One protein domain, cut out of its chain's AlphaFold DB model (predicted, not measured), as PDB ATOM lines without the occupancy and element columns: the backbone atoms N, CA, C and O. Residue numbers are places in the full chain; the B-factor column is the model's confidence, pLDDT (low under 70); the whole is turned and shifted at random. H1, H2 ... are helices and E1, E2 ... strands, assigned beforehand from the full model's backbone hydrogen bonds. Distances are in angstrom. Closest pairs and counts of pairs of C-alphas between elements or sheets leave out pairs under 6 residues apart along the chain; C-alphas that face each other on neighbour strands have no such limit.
ATOM      1  N   ASP A 159     -10.096  -4.391  19.277       97.69
ATOM      2  CA  ASP A 159      -9.134  -3.398  19.758       97.69
ATOM      3  C   ASP A 159      -8.211  -4.070  20.786       97.69
ATOM      4  O   ASP A 159      -8.684  -4.562  21.816       97.69
ATOM      5  N   ALA A 160      -6.909  -4.135  20.505       97.31
ATOM      6  CA  ALA A 160      -5.928  -4.825  21.346       97.31
ATOM      7  C   ALA A 160      -4.493  -4.339  21.092       97.31
ATOM      8  O   ALA A 160      -4.179  -3.817  20.018       97.31
ATOM      9  N   THR A 161      -3.604  -4.534  22.072       96.75
ATOM     10  CA  THR A 161      -2.154  -4.547  21.810       96.75
ATOM     11  C   THR A 161      -1.739  -5.908  21.246       96.75
ATOM     12  O   THR A 161      -2.470  -6.887  21.390       96.75
ATOM     13  N   VAL A 162      -0.541  -6.009  20.662       94.81
ATOM     14  CA  VAL A 162      -0.001  -7.302  20.195       94.81
ATOM     15  C   VAL A 162       0.079  -8.326  21.336       94.81
ATOM     16  O   VAL A 162      -0.206  -9.501  21.129       94.81
ATOM     17  N   ALA A 163       0.426  -7.883  22.549       94.00
ATOM     18  CA  ALA A 163       0.575  -8.753  23.716       94.00
ATOM     19  C   ALA A 163      -0.758  -9.296  24.263       94.00
ATOM     20  O   ALA A 163      -0.753 -10.296  24.980       94.00
ATOM     21  N   ASP A 164      -1.884  -8.651  23.938       95.00
ATOM     22  CA  ASP A 164      -3.217  -9.076  24.384       95.00
ATOM     23  C   ASP A 164      -3.801 -10.203  23.509       95.00
ATOM     24  O   ASP A 164      -4.795 -10.827  23.891       95.00
ATOM     25  N   LEU A 165      -3.227 -10.458  22.326       95.00
ATOM     26  CA  LEU A 165      -3.770 -11.405  21.353       95.00
ATOM     27  C   LEU A 165      -3.273 -12.839  21.620       95.00
ATOM     28  O   LEU A 165      -2.086 -13.053  21.862       95.00
ATOM     29  N   PRO A 166      -4.155 -13.854  21.553       90.19
ATOM     30  CA  PRO A 166      -3.849 -15.217  21.998       90.19
ATOM     31  C   PRO A 166      -3.039 -16.057  20.994       90.19
ATOM     32  O   PRO A 166      -2.803 -17.236  21.254       90.19
ATOM     33  N   GLY A 167      -2.653 -15.499  19.844       87.50
ATOM     34  CA  GLY A 167      -2.143 -16.272  18.715       87.50
ATOM     35  C   GLY A 167      -1.153 -15.520  17.835       87.50
ATOM     36  O   GLY A 167      -0.574 -14.504  18.223       87.50
ATOM     37  N   ARG A 168      -0.943 -16.055  16.632       95.56
ATOM     38  CA  ARG A 168      -0.050 -15.470  15.634       95.56
ATOM     39  C   ARG A 168      -0.601 -14.120  15.165       95.56
ATOM     40  O   ARG A 168      -1.799 -13.962  14.956       95.56
ATOM     41  N   VAL A 169       0.295 -13.159  14.965       96.31
ATOM     42  CA  VAL A 169      -0.022 -11.795  14.527       96.31
ATOM     43  C   VAL A 169       0.871 -11.432  13.343       96.31
ATOM     44  O   VAL A 169       2.076 -11.696  13.380       96.31
ATOM     45  N   LEU A 170       0.314 -10.786  12.315       96.50
ATOM     46  CA  LEU A 170       1.109 -10.045  11.333       96.50
ATOM     47  C   LEU A 170       1.234  -8.586  11.777       96.50
ATOM     48  O   LEU A 170       0.244  -7.874  11.899       96.50
ATOM     49  N   LEU A 171       2.460  -8.128  12.026       95.88
ATOM     50  CA  LEU A 171       2.702  -6.752  12.466       95.88
ATOM     51  C   LEU A 171       2.458  -5.747  11.326       95.88
ATOM     52  O   LEU A 171       2.790  -6.067  10.180       95.88
ATOM     53  N   PRO A 172       1.982  -4.516  11.613       95.62
ATOM     54  CA  PRO A 172       1.762  -3.493  10.589       95.62
ATOM     55  C   PRO A 172       2.973  -3.256   9.683       95.62
ATOM     56  O   PRO A 172       2.837  -3.303   8.466       95.62
ATOM     57  N   ASP A 173       4.176  -3.119  10.246       93.31
ATOM     58  CA  ASP A 173       5.398  -2.896   9.458       93.31
ATOM     59  C   ASP A 173       5.733  -4.077   8.538       93.31
ATOM     60  O   ASP A 173       6.172  -3.886   7.400       93.31
ATOM     61  N   ALA A 174       5.468  -5.304   8.999       93.62
ATOM     62  CA  ALA A 174       5.642  -6.501   8.187       93.62
ATOM     63  C   ALA A 174       4.625  -6.536   7.040       93.62
ATOM     64  O   ALA A 174       4.987  -6.893   5.923       93.62
ATOM     65  N   VAL A 175       3.374  -6.131   7.263       95.62
ATOM     66  CA  VAL A 175       2.365  -6.063   6.196       95.62
ATOM     67  C   VAL A 175       2.667  -4.918   5.225       95.62
ATOM     68  O   VAL A 175       2.610  -5.128   4.017       95.62
ATOM     69  N   ASN A 176       3.102  -3.755   5.714       95.75
ATOM     70  CA  ASN A 176       3.424  -2.585   4.896       95.75
ATOM     71  C   ASN A 176       4.642  -2.806   3.985       95.75
ATOM     72  O   ASN A 176       4.617  -2.419   2.817       95.75
ATOM     73  N   GLY A 177       5.722  -3.411   4.489       94.50
ATOM     74  CA  GLY A 177       6.908  -3.725   3.680       94.50
ATOM     75  C   GLY A 177       7.786  -2.535   3.287       94.50
ATOM     76  O   GLY A 177       8.598  -2.660   2.366       94.50
ATOM     77  N   PHE A 178       7.639  -1.387   3.947       94.94
ATOM     78  CA  PHE A 178       8.542  -0.251   3.760       94.94
ATOM     79  C   PHE A 178       9.919  -0.534   4.367       94.94
ATOM     80  O   PHE A 178      10.048  -1.248   5.363       94.94
ATOM     81  N   SER A 179      10.973   0.017   3.762       93.62
ATOM     82  CA  SER A 179      12.320  -0.076   4.331       93.62
ATOM     83  C   SER A 179      12.502   0.890   5.509       93.62
ATOM     84  O   SER A 179      11.788   1.882   5.648       93.62
ATOM     85  N   ALA A 180      13.524   0.655   6.336       93.25
ATOM     86  CA  ALA A 180      13.886   1.584   7.410       93.25
ATOM     87  C   ALA A 180      14.278   2.986   6.894       93.25
ATOM     88  O   ALA A 180      14.135   3.971   7.610       93.25
ATOM     89  N   GLU A 181      14.784   3.082   5.661       92.06
ATOM     90  CA  GLU A 181      15.073   4.360   4.999       92.06
ATOM     91  C   GLU A 181      13.782   5.073   4.587       92.06
ATOM     92  O   GLU A 181      13.622   6.249   4.883       92.06
ATOM     93  N   GLN A 182      12.809   4.341   4.039       93.25
ATOM     94  CA  GLN A 182      11.498   4.900   3.706       93.25
ATOM     95  C   GLN A 182      10.747   5.424   4.934       93.25
ATOM     96  O   GLN A 182      10.146   6.489   4.864       93.25
ATOM     97  N   TYR A 183      10.817   4.729   6.072       94.44
ATOM     98  CA  TYR A 183      10.241   5.236   7.321       94.44
ATOM     99  C   TYR A 183      10.965   6.479   7.853       94.44
ATOM    100  O   TYR A 183      10.316   7.384   8.378       94.44
ATOM    101  N   ARG A 184      12.298   6.538   7.726       95.00
ATOM    102  CA  ARG A 184      13.092   7.702   8.151       95.00
ATOM    103  C   ARG A 184      12.736   8.946   7.341       95.00
ATOM    104  O   ARG A 184      12.545  10.008   7.923       95.00
ATOM    105  N   ASP A 185      12.592   8.770   6.032       94.25
ATOM    106  CA  ASP A 185      12.383   9.850   5.067       94.25
ATOM    107  C   ASP A 185      10.901   9.932   4.641       94.25
ATOM    108  O   ASP A 185      10.569  10.377   3.542       94.25
ATOM    109  N   ARG A 186       9.978   9.467   5.503       93.75
ATOM    110  CA  ARG A 186       8.558   9.270   5.157       93.75
ATOM    111  C   ARG A 186       7.859  10.537   4.671       93.75
ATOM    112  O   ARG A 186       6.918  10.439   3.896       93.75
ATOM    113  N   GLU A 187       8.263  11.707   5.158       93.62
ATOM    114  CA  GLU A 187       7.641  12.985   4.790       93.62
ATOM    115  C   GLU A 187       7.946  13.311   3.328       93.62
ATOM    116  O   GLU A 187       7.014  13.520   2.557       93.62
ATOM    117  N   ASP A 188       9.209  13.182   2.919       91.06
ATOM    118  CA  ASP A 188       9.628  13.351   1.525       91.06
ATOM    119  C   ASP A 188       8.957  12.318   0.607       91.06
ATOM    120  O   ASP A 188       8.478  12.653  -0.479       91.06
ATOM    121  N   TRP A 189       8.868  11.057   1.050       89.44
ATOM    122  CA  TRP A 189       8.154  10.011   0.311       89.44
ATOM    123  C   TRP A 189       6.667  10.328   0.149       89.44
ATOM    124  O   TRP A 189       6.127  10.184  -0.945       89.44
ATOM    125  N   ASN A 190       6.002  10.765   1.215       90.38
ATOM    126  CA  ASN A 190       4.576  11.079   1.196       90.38
ATOM    127  C   ASN A 190       4.266  12.299   0.326       90.38
ATOM    128  O   ASN A 190       3.293  12.265  -0.433       90.38
ATOM    129  N   ASP A 191       5.110  13.329   0.382       87.19
ATOM    130  CA  ASP A 191       5.008  14.517  -0.465       87.19
ATOM    131  C   ASP A 191       5.200  14.166  -1.944       87.19
ATOM    132  O   ASP A 191       4.460  14.641  -2.809       87.19
ATOM    133  N   MET A 192       6.158  13.284  -2.240       81.94
ATOM    134  CA  MET A 192       6.432  12.806  -3.592       81.94
ATOM    135  C   MET A 192       5.313  11.906  -4.137       81.94
ATOM    136  O   MET A 192       4.917  12.046  -5.292       81.94
ATOM    137  N   LEU A 193       4.789  10.984  -3.326       79.50
ATOM    138  CA  LEU A 193       3.784  10.001  -3.748       79.50
ATOM    139  C   LEU A 193       2.358  10.564  -3.777       79.50
ATOM    140  O   LEU A 193       1.466   9.932  -4.356       79.50
ATOM    141  N   GLN A 194       2.132  11.726  -3.157       80.25
ATOM    142  CA  GLN A 194       0.866  12.466  -3.173       80.25
ATOM    143  C   GLN A 194      -0.344  11.581  -2.830       80.25
ATOM    144  O   GLN A 194      -1.377  11.621  -3.495       80.25
ATOM    145  N   GLY A 195      -0.184  10.728  -1.813       77.88
ATOM    146  CA  GLY A 195      -1.220   9.809  -1.329       77.88
ATOM    147  C   GLY A 195      -1.309   8.455  -2.047       77.88
ATOM    148  O   GLY A 195      -1.970   7.562  -1.531       77.88
ATOM    149  N   THR A 196      -0.616   8.248  -3.175       74.62
ATOM    150  CA  THR A 196      -0.694   6.993  -3.961       74.62
ATOM    151  C   THR A 196      -0.166   5.769  -3.195       74.62
ATOM    152  O   THR A 196      -0.674   4.661  -3.368       74.62
ATOM    153  N   ASP A 197       0.858   5.956  -2.357       85.00
ATOM    154  CA  ASP A 197       1.438   4.895  -1.523       85.00
ATOM    155  C   ASP A 197       1.931   5.446  -0.174       85.00
ATOM    156  O   ASP A 197       3.114   5.402   0.153       85.00
ATOM    157  N   TRP A 198       1.009   6.055   0.576       91.69
ATOM    158  CA  TRP A 198       1.320   6.779   1.810       91.69
ATOM    159  C   TRP A 198       1.945   5.882   2.891       91.69
ATOM    160  O   TRP A 198       1.443   4.802   3.209       91.69
ATOM    161  N   ILE A 199       3.035   6.371   3.475       94.81
ATOM    162  CA  ILE A 199       3.806   5.738   4.539       94.81
ATOM    163  C   ILE A 199       3.263   6.214   5.895       94.81
ATOM    164  O   ILE A 199       3.428   7.400   6.227       94.81
ATOM    165  N   PRO A 200       2.647   5.319   6.692       95.38
ATOM    166  CA  PRO A 200       2.157   5.656   8.021       95.38
ATOM    167  C   PRO A 200       3.306   5.906   9.006       95.38
ATOM    168  O   PRO A 200       4.448   5.493   8.765       95.38
ATOM    169  N   PRO A 201       3.032   6.552  10.152       93.19
ATOM    170  CA  PRO A 201       3.933   6.503  11.296       93.19
ATOM    171  C   PRO A 201       4.228   5.050  11.700       93.19
ATOM    172  O   PRO A 201       3.362   4.181  11.603       93.19
ATOM    173  N   ALA A 202       5.444   4.790  12.186       90.75
ATOM    174  CA  ALA A 202       5.791   3.481  12.731       90.75
ATOM    175  C   ALA A 202       4.869   3.133  13.911       90.75
ATOM    176  O   ALA A 202       4.584   3.979  14.764       90.75
ATOM    177  N   CYS A 203       4.396   1.887  13.961       90.69
ATOM    178  CA  CYS A 203       3.511   1.443  15.030       90.69
ATOM    179  C   CYS A 203       4.328   0.969  16.239       90.69
ATOM    180  O   CYS A 203       4.985  -0.068  16.183       90.69
ATOM    181  N   GLU A 204       4.238   1.699  17.352       88.94
ATOM    182  CA  GLU A 204       4.766   1.267  18.655       88.94
ATOM    183  C   GLU A 204       4.107  -0.059  19.089       88.94
ATOM    184  O   GLU A 204       2.905  -0.259  18.878       88.94
ATOM    185  N   ALA A 205       4.867  -0.965  19.711       83.12
ATOM    186  CA  ALA A 205       4.395  -2.315  20.042       83.12
ATOM    187  C   ALA A 205       3.262  -2.318  21.087       83.12
ATOM    188  O   ALA A 205       2.371  -3.169  21.056       83.12
ATOM    189  N   GLU A 206       3.282  -1.348  22.000       90.00
ATOM    190  CA  GLU A 206       2.294  -1.161  23.061       90.00
ATOM    191  C   GLU A 206       1.049  -0.398  22.585       90.00
ATOM    192  O   GLU A 206       0.102  -0.211  23.357       90.00
ATOM    193  N   ARG A 207       1.019   0.062  21.325       94.69
ATOM    194  CA  ARG A 207      -0.142   0.762  20.778       94.69
ATOM    195  C   ARG A 207      -1.306  -0.211  20.614       94.69
ATOM    196  O   ARG A 207      -1.172  -1.298  20.056       94.69
ATOM    197  N   ARG A 208      -2.480   0.216  21.076       97.12
ATOM    198  CA  ARG A 208      -3.738  -0.479  20.810       97.12
ATOM    199  C   ARG A 208      -4.232  -0.115  19.419       97.12
ATOM    200  O   ARG A 208      -4.354   1.070  19.110       97.12
ATOM    201  N   ILE A 209      -4.492  -1.124  18.598       97.44
ATOM    202  CA  ILE A 209      -5.024  -0.962  17.243       97.44
ATOM    203  C   ILE A 209      -6.152  -1.962  16.993       97.44
ATOM    204  O   ILE A 209      -6.383  -2.864  17.798       97.44
ATOM    205  N   GLY A 210      -6.866  -1.778  15.884       98.00
ATOM    206  CA  GLY A 210      -7.890  -2.718  15.448       98.00
ATOM    207  C   GLY A 210      -7.277  -3.923  14.742       98.00
ATOM    208  O   GLY A 210      -6.461  -3.757  13.835       98.00
ATOM    209  N   TRP A 211      -7.727  -5.113  15.118       98.50
ATOM    210  CA  TRP A 211      -7.319  -6.392  14.550       98.50
ATOM    211  C   TRP A 211      -8.524  -7.151  14.013       98.50
ATOM    212  O   TRP A 211      -9.594  -7.122  14.620       98.50
ATOM    213  N   VAL A 212      -8.335  -7.863  12.910       98.25
ATOM    214  CA  VAL A 212      -9.277  -8.872  12.416       98.25
ATOM    215  C   VAL A 212      -8.596 -10.233  12.384       98.25
ATOM    216  O   VAL A 212      -7.369 -10.317  12.339       98.25
ATOM    217  N   GLU A 213      -9.385 -11.295  12.434       97.69
ATOM    218  CA  GLU A 213      -8.897 -12.672  12.400       97.69
ATOM    219  C   GLU A 213      -9.008 -13.220  10.973       97.69
ATOM    220  O   GLU A 213     -10.092 -13.223  10.390       97.69
ATOM    221  N   GLY A 214      -7.881 -13.639  10.405       97.25
ATOM    222  CA  GLY A 214      -7.800 -14.473   9.209       97.25
ATOM    223  C   GLY A 214      -7.279 -15.867   9.563       97.25
ATOM    224  O   GLY A 214      -7.158 -16.212  10.740       97.25
ATOM    225  N   ALA A 215      -6.917 -16.653   8.555       96.75
ATOM    226  CA  ALA A 215      -6.365 -17.992   8.733       96.75
ATOM    227  C   ALA A 215      -5.147 -18.212   7.835       96.75
ATOM    228  O   ALA A 215      -5.108 -17.723   6.706       96.75
ATOM    229  N   ASP A 216      -4.141 -18.934   8.317       94.56
ATOM    230  CA  ASP A 216      -3.049 -19.382   7.454       94.56
ATOM    231  C   ASP A 216      -3.469 -20.555   6.546       94.56
ATOM    232  O   ASP A 216      -4.620 -20.997   6.545       94.56
ATOM    233  N   ALA A 217      -2.528 -21.059   5.745       87.38
ATOM    234  CA  ALA A 217      -2.760 -22.185   4.842       87.38
ATOM    235  C   ALA A 217      -3.250 -23.467   5.551       87.38
ATOM    236  O   ALA A 217      -3.922 -24.281   4.926       87.38
ATOM    237  N   GLY A 218      -2.918 -23.655   6.834       87.44
ATOM    238  CA  GLY A 218      -3.365 -24.791   7.644       87.44
ATOM    239  C   GLY A 218      -4.731 -24.582   8.300       87.44
ATOM    240  O   GLY A 218      -5.267 -25.515   8.897       87.44
ATOM    241  N   GLY A 219      -5.301 -23.380   8.184       91.50
ATOM    242  CA  GLY A 219      -6.539 -22.991   8.851       91.50
ATOM    243  C   GLY A 219      -6.336 -22.454  10.271       91.50
ATOM    244  O   GLY A 219      -7.327 -22.212  10.961       91.50
ATOM    245  N   ASP A 220      -5.091 -22.259  10.719       94.75
ATOM    246  CA  ASP A 220      -4.819 -21.731  12.055       94.75
ATOM    247  C   ASP A 220      -5.083 -20.211  12.100       94.75
ATOM    248  O   ASP A 220      -4.680 -19.491  11.177       94.75
ATOM    249  N   PRO A 221      -5.726 -19.682  13.164       96.31
ATOM    250  CA  PRO A 221      -6.050 -18.260  13.259       96.31
ATOM    251  C   PRO A 221      -4.819 -17.347  13.271       96.31
ATOM    252  O   PRO A 221      -3.873 -17.548  14.045       96.31
ATOM    253  N   VAL A 222      -4.871 -16.276  12.476       98.06
ATOM    254  CA  VAL A 222      -3.843 -15.228  12.425       98.06
ATOM    255  C   VAL A 222      -4.486 -13.847  12.475       98.06
ATOM    256  O   VAL A 222      -5.340 -13.517  11.657       98.06
ATOM    257  N   PHE A 223      -4.035 -13.002  13.399       98.25
ATOM    258  CA  PHE A 223      -4.518 -11.627  13.498       98.25
ATOM    259  C   PHE A 223      -3.811 -10.699  12.506       98.25
ATOM    260  O   PHE A 223      -2.579 -10.657  12.423       98.25
ATOM    261  N   LEU A 224      -4.615  -9.922  11.787       98.31
ATOM    262  CA  LEU A 224      -4.213  -8.943  10.780       98.31
ATOM    263  C   LEU A 224      -4.606  -7.533  11.246       98.31
ATOM    264  O   LEU A 224      -5.692  -7.371  11.814       98.31
ATOM    265  N   PRO A 225      -3.788  -6.494  11.003       97.94
ATOM    266  CA  PRO A 225      -4.189  -5.119  11.280       97.94
ATOM    267  C   PRO A 225      -5.403  -4.757  10.418       97.94
ATOM    268  O   PRO A 225      -5.335  -4.837   9.192       97.94
ATOM    269  N   ALA A 226      -6.502  -4.325  11.037       98.31
ATOM    270  CA  ALA A 226      -7.742  -3.998  10.327       98.31
ATOM    271  C   ALA A 226      -7.525  -2.896   9.271       98.31
ATOM    272  O   ALA A 226      -8.082  -2.956   8.178       98.31
ATOM    273  N   ASP A 227      -6.659  -1.927   9.576       97.94
ATOM    274  CA  ASP A 227      -6.295  -0.820   8.683       97.94
ATOM    275  C   ASP A 227      -5.572  -1.295   7.402       97.94
ATOM    276  O   ASP A 227      -5.542  -0.573   6.410       97.94
ATOM    277  N   ALA A 228      -4.989  -2.501   7.410       97.12
ATOM    278  CA  ALA A 228      -4.284  -3.073   6.262       97.12
ATOM    279  C   ALA A 228      -5.191  -3.896   5.338       97.12
ATOM    280  O   ALA A 228      -4.790  -4.198   4.215       97.12
ATOM    281  N   VAL A 229      -6.388  -4.275   5.801       97.62
ATOM    282  CA  VAL A 229      -7.282  -5.173   5.055       97.62
ATOM    283  C   VAL A 229      -8.647  -4.571   4.727       97.62
ATOM    284  O   VAL A 229      -9.267  -5.029   3.778       97.62
ATOM    285  N   LEU A 230      -9.091  -3.525   5.433       98.12
ATOM    286  CA  LEU A 230     -10.377  -2.862   5.190       98.12
ATOM    287  C   LEU A 230     -10.185  -1.510   4.485       98.12
ATOM    288  O   LEU A 230      -9.727  -0.539   5.096       98.12
ATOM    289  N   ILE A 231     -10.558  -1.430   3.206       97.00
ATOM    290  CA  ILE A 231     -10.491  -0.189   2.415       97.00
ATOM    291  C   ILE A 231     -11.438   0.862   3.014       97.00
ATOM    292  O   ILE A 231     -12.545   0.551   3.449       97.00
ATOM    293  N   GLY A 232     -11.003   2.122   3.080       94.62
ATOM    294  CA  GLY A 232     -11.818   3.221   3.611       94.62
ATOM    295  C   GLY A 232     -11.908   3.293   5.135       94.62
ATOM    296  O   GLY A 232     -12.423   4.272   5.668       94.62
ATOM    297  N   ARG A 233     -11.370   2.305   5.864       96.00
ATOM    298  CA  ARG A 233     -11.268   2.374   7.328       96.00
ATOM    299  C   ARG A 233     -10.326   3.492   7.780       96.00
ATOM    300  O   ARG A 233     -10.584   4.161   8.780       96.00
ATOM    301  N   ARG A 234      -9.212   3.639   7.065       95.50
ATOM    302  CA  ARG A 234      -8.197   4.680   7.225       95.50
ATOM    303  C   ARG A 234      -7.814   5.201   5.852       95.50
ATOM    304  O   ARG A 234      -7.827   4.447   4.884       95.50
ATOM    305  N   GLU A 235      -7.449   6.473   5.795       91.94
ATOM    306  CA  GLU A 235      -7.064   7.155   4.562       91.94
ATOM    307  C   GLU A 235      -5.710   7.851   4.734       91.94
ATOM    308  O   GLU A 235      -5.266   8.133   5.851       91.94
ATOM    309  N   ALA A 236      -5.030   8.102   3.615       91.19
ATOM    310  CA  ALA A 236      -3.726   8.754   3.620       91.19
ATOM    311  C   ALA A 236      -3.777  10.100   4.368       91.19
ATOM    312  O   ALA A 236      -4.647  10.936   4.120       91.19
ATOM    313  N   GLY A 237      -2.819  10.316   5.271       91.69
ATOM    314  CA  GLY A 237      -2.757  11.508   6.123       91.69
ATOM    315  C   GLY A 237      -3.439  11.358   7.487       91.69
ATOM    316  O   GLY A 237      -3.279  12.243   8.328       91.69
ATOM    317  N   ASP A 238      -4.137  10.251   7.751       93.44
ATOM    318  CA  ASP A 238      -4.626   9.927   9.092       93.44
ATOM    319  C   ASP A 238      -3.450   9.547  10.008       93.44
ATOM    320  O   ASP A 238      -2.843   8.486   9.867       93.44
ATOM    321  N   ALA A 239      -3.130  10.413  10.974       89.62
ATOM    322  CA  ALA A 239      -2.025  10.207  11.911       89.62
ATOM    323  C   ALA A 239      -2.195   8.963  12.805       89.62
ATOM    324  O   ALA A 239      -1.211   8.497  13.379       89.62
ATOM    325  N   ASP A 240      -3.414   8.427  12.920       92.75
ATOM    326  CA  ASP A 240      -3.702   7.218  13.683       92.75
ATOM    327  C   ASP A 240      -3.639   5.930  12.849       92.75
ATOM    328  O   ASP A 240      -3.699   4.836  13.427       92.75
ATOM    329  N   ALA A 241      -3.511   6.025  11.527       95.62
ATOM    330  CA  ALA A 241      -3.418   4.861  10.659       95.62
ATOM    331  C   ALA A 241      -2.084   4.125  10.842       95.62
ATOM    332  O   ALA A 241      -1.018   4.740  10.871       95.62
ATOM    333  N   VAL A 242      -2.136   2.793  10.923       96.81
ATOM    334  CA  VAL A 242      -0.921   1.943  10.889       96.81
ATOM    335  C   VAL A 242      -0.647   1.324   9.524       96.81
ATOM    336  O   VAL A 242       0.422   0.762   9.295       96.81
ATOM    337  N   ALA A 243      -1.625   1.395   8.632       96.38
ATOM    338  CA  ALA A 243      -1.578   0.936   7.255       96.38
ATOM    339  C   ALA A 243      -2.712   1.623   6.486       96.38
ATOM    340  O   ALA A 243      -3.654   2.128   7.094       96.38
ATOM    341  N   ILE A 244      -2.611   1.626   5.160       95.50
ATOM    342  CA  ILE A 244      -3.699   2.012   4.260       95.50
ATOM    343  C   ILE A 244      -3.967   0.807   3.372       95.50
ATOM    344  O   ILE A 244      -3.093   0.409   2.596       95.50
ATOM    345  N   ALA A 245      -5.142   0.205   3.526       95.31
ATOM    346  CA  ALA A 245      -5.551  -0.940   2.731       95.31
ATOM    347  C   ALA A 245      -5.649  -0.572   1.242       95.31
ATOM    348  O   ALA A 245      -6.189   0.471   0.871       95.31
ATOM    349  N   ASP A 246      -5.155  -1.461   0.387       92.25
ATOM    350  CA  ASP A 246      -5.396  -1.438  -1.055       92.25
ATOM    351  C   ASP A 246      -6.171  -2.692  -1.489       92.25
ATOM    352  O   ASP A 246      -6.851  -3.298  -0.662       92.25
ATOM    353  N   SER A 247      -6.111  -3.070  -2.763       92.62
ATOM    354  CA  SER A 247      -6.709  -4.300  -3.303       92.62
ATOM    355  C   SER A 247      -5.674  -5.390  -3.600       92.62
ATOM    356  O   SER A 247      -5.977  -6.344  -4.299       92.62
TER     357      SER A 247
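This is residues 159 to 247 of the 481 residues of the protein "YcaO domain-containing protein" of Alphaproteobacteria bacterium (UniProt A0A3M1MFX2). This domain has little regular structure: the hairpin of E1 and E2 makes one end of its long axis, the short helices H2 and H3 the other, with H1 and H4 between them among long loops. Of 89 printed residues, 35 are in named elements, mixed in class, in the order H1, H2, H3, E1, E2, H4. The whole is compact, with a radius of gyration of the C-alphas of 13.4 A and spans of 40 by 27 by 21 A.

Residues 159 to 160 pair antiparallel with residues 209 to 210 of E1, residues 209 to 216. H1, residues 172 to 176, only just touches H4, residues 226 to 229, with 3 pairs of C-alphas within 8 A, the closest those of Val 175 and Ala 228, 7.3 A apart. H2, residues 180 to 184, is close to but not clearly touching H3, residues 186 to 193; their closest C-alphas, of Gln 182 and Trp 189, are 7.0 A apart. E1 forms an antiparallel hairpin with E2, residues 221 to 225, with N 212 and O 224 2.9 A apart, within hydrogen-bond range. In H1, H2 and H3 every O i to N i+4 pair is within range; H4 is too short for one.

H1 begins at C-alpha 172 (1.762, -3.493, 10.589); H4 ends at C-alpha 229 (-7.282, -5.173, 5.055). From first to last C-alpha, H3 measures 10.1 A, E1 21.0 A and E2 13.4 A.

The C-alphas farthest apart, of Asp 191 and Gly 218, are 41.0 A apart. The link from H3 to E1 is long, 15 residues. The printed part has no cut, and no printed residue is under 70 in pLDDT.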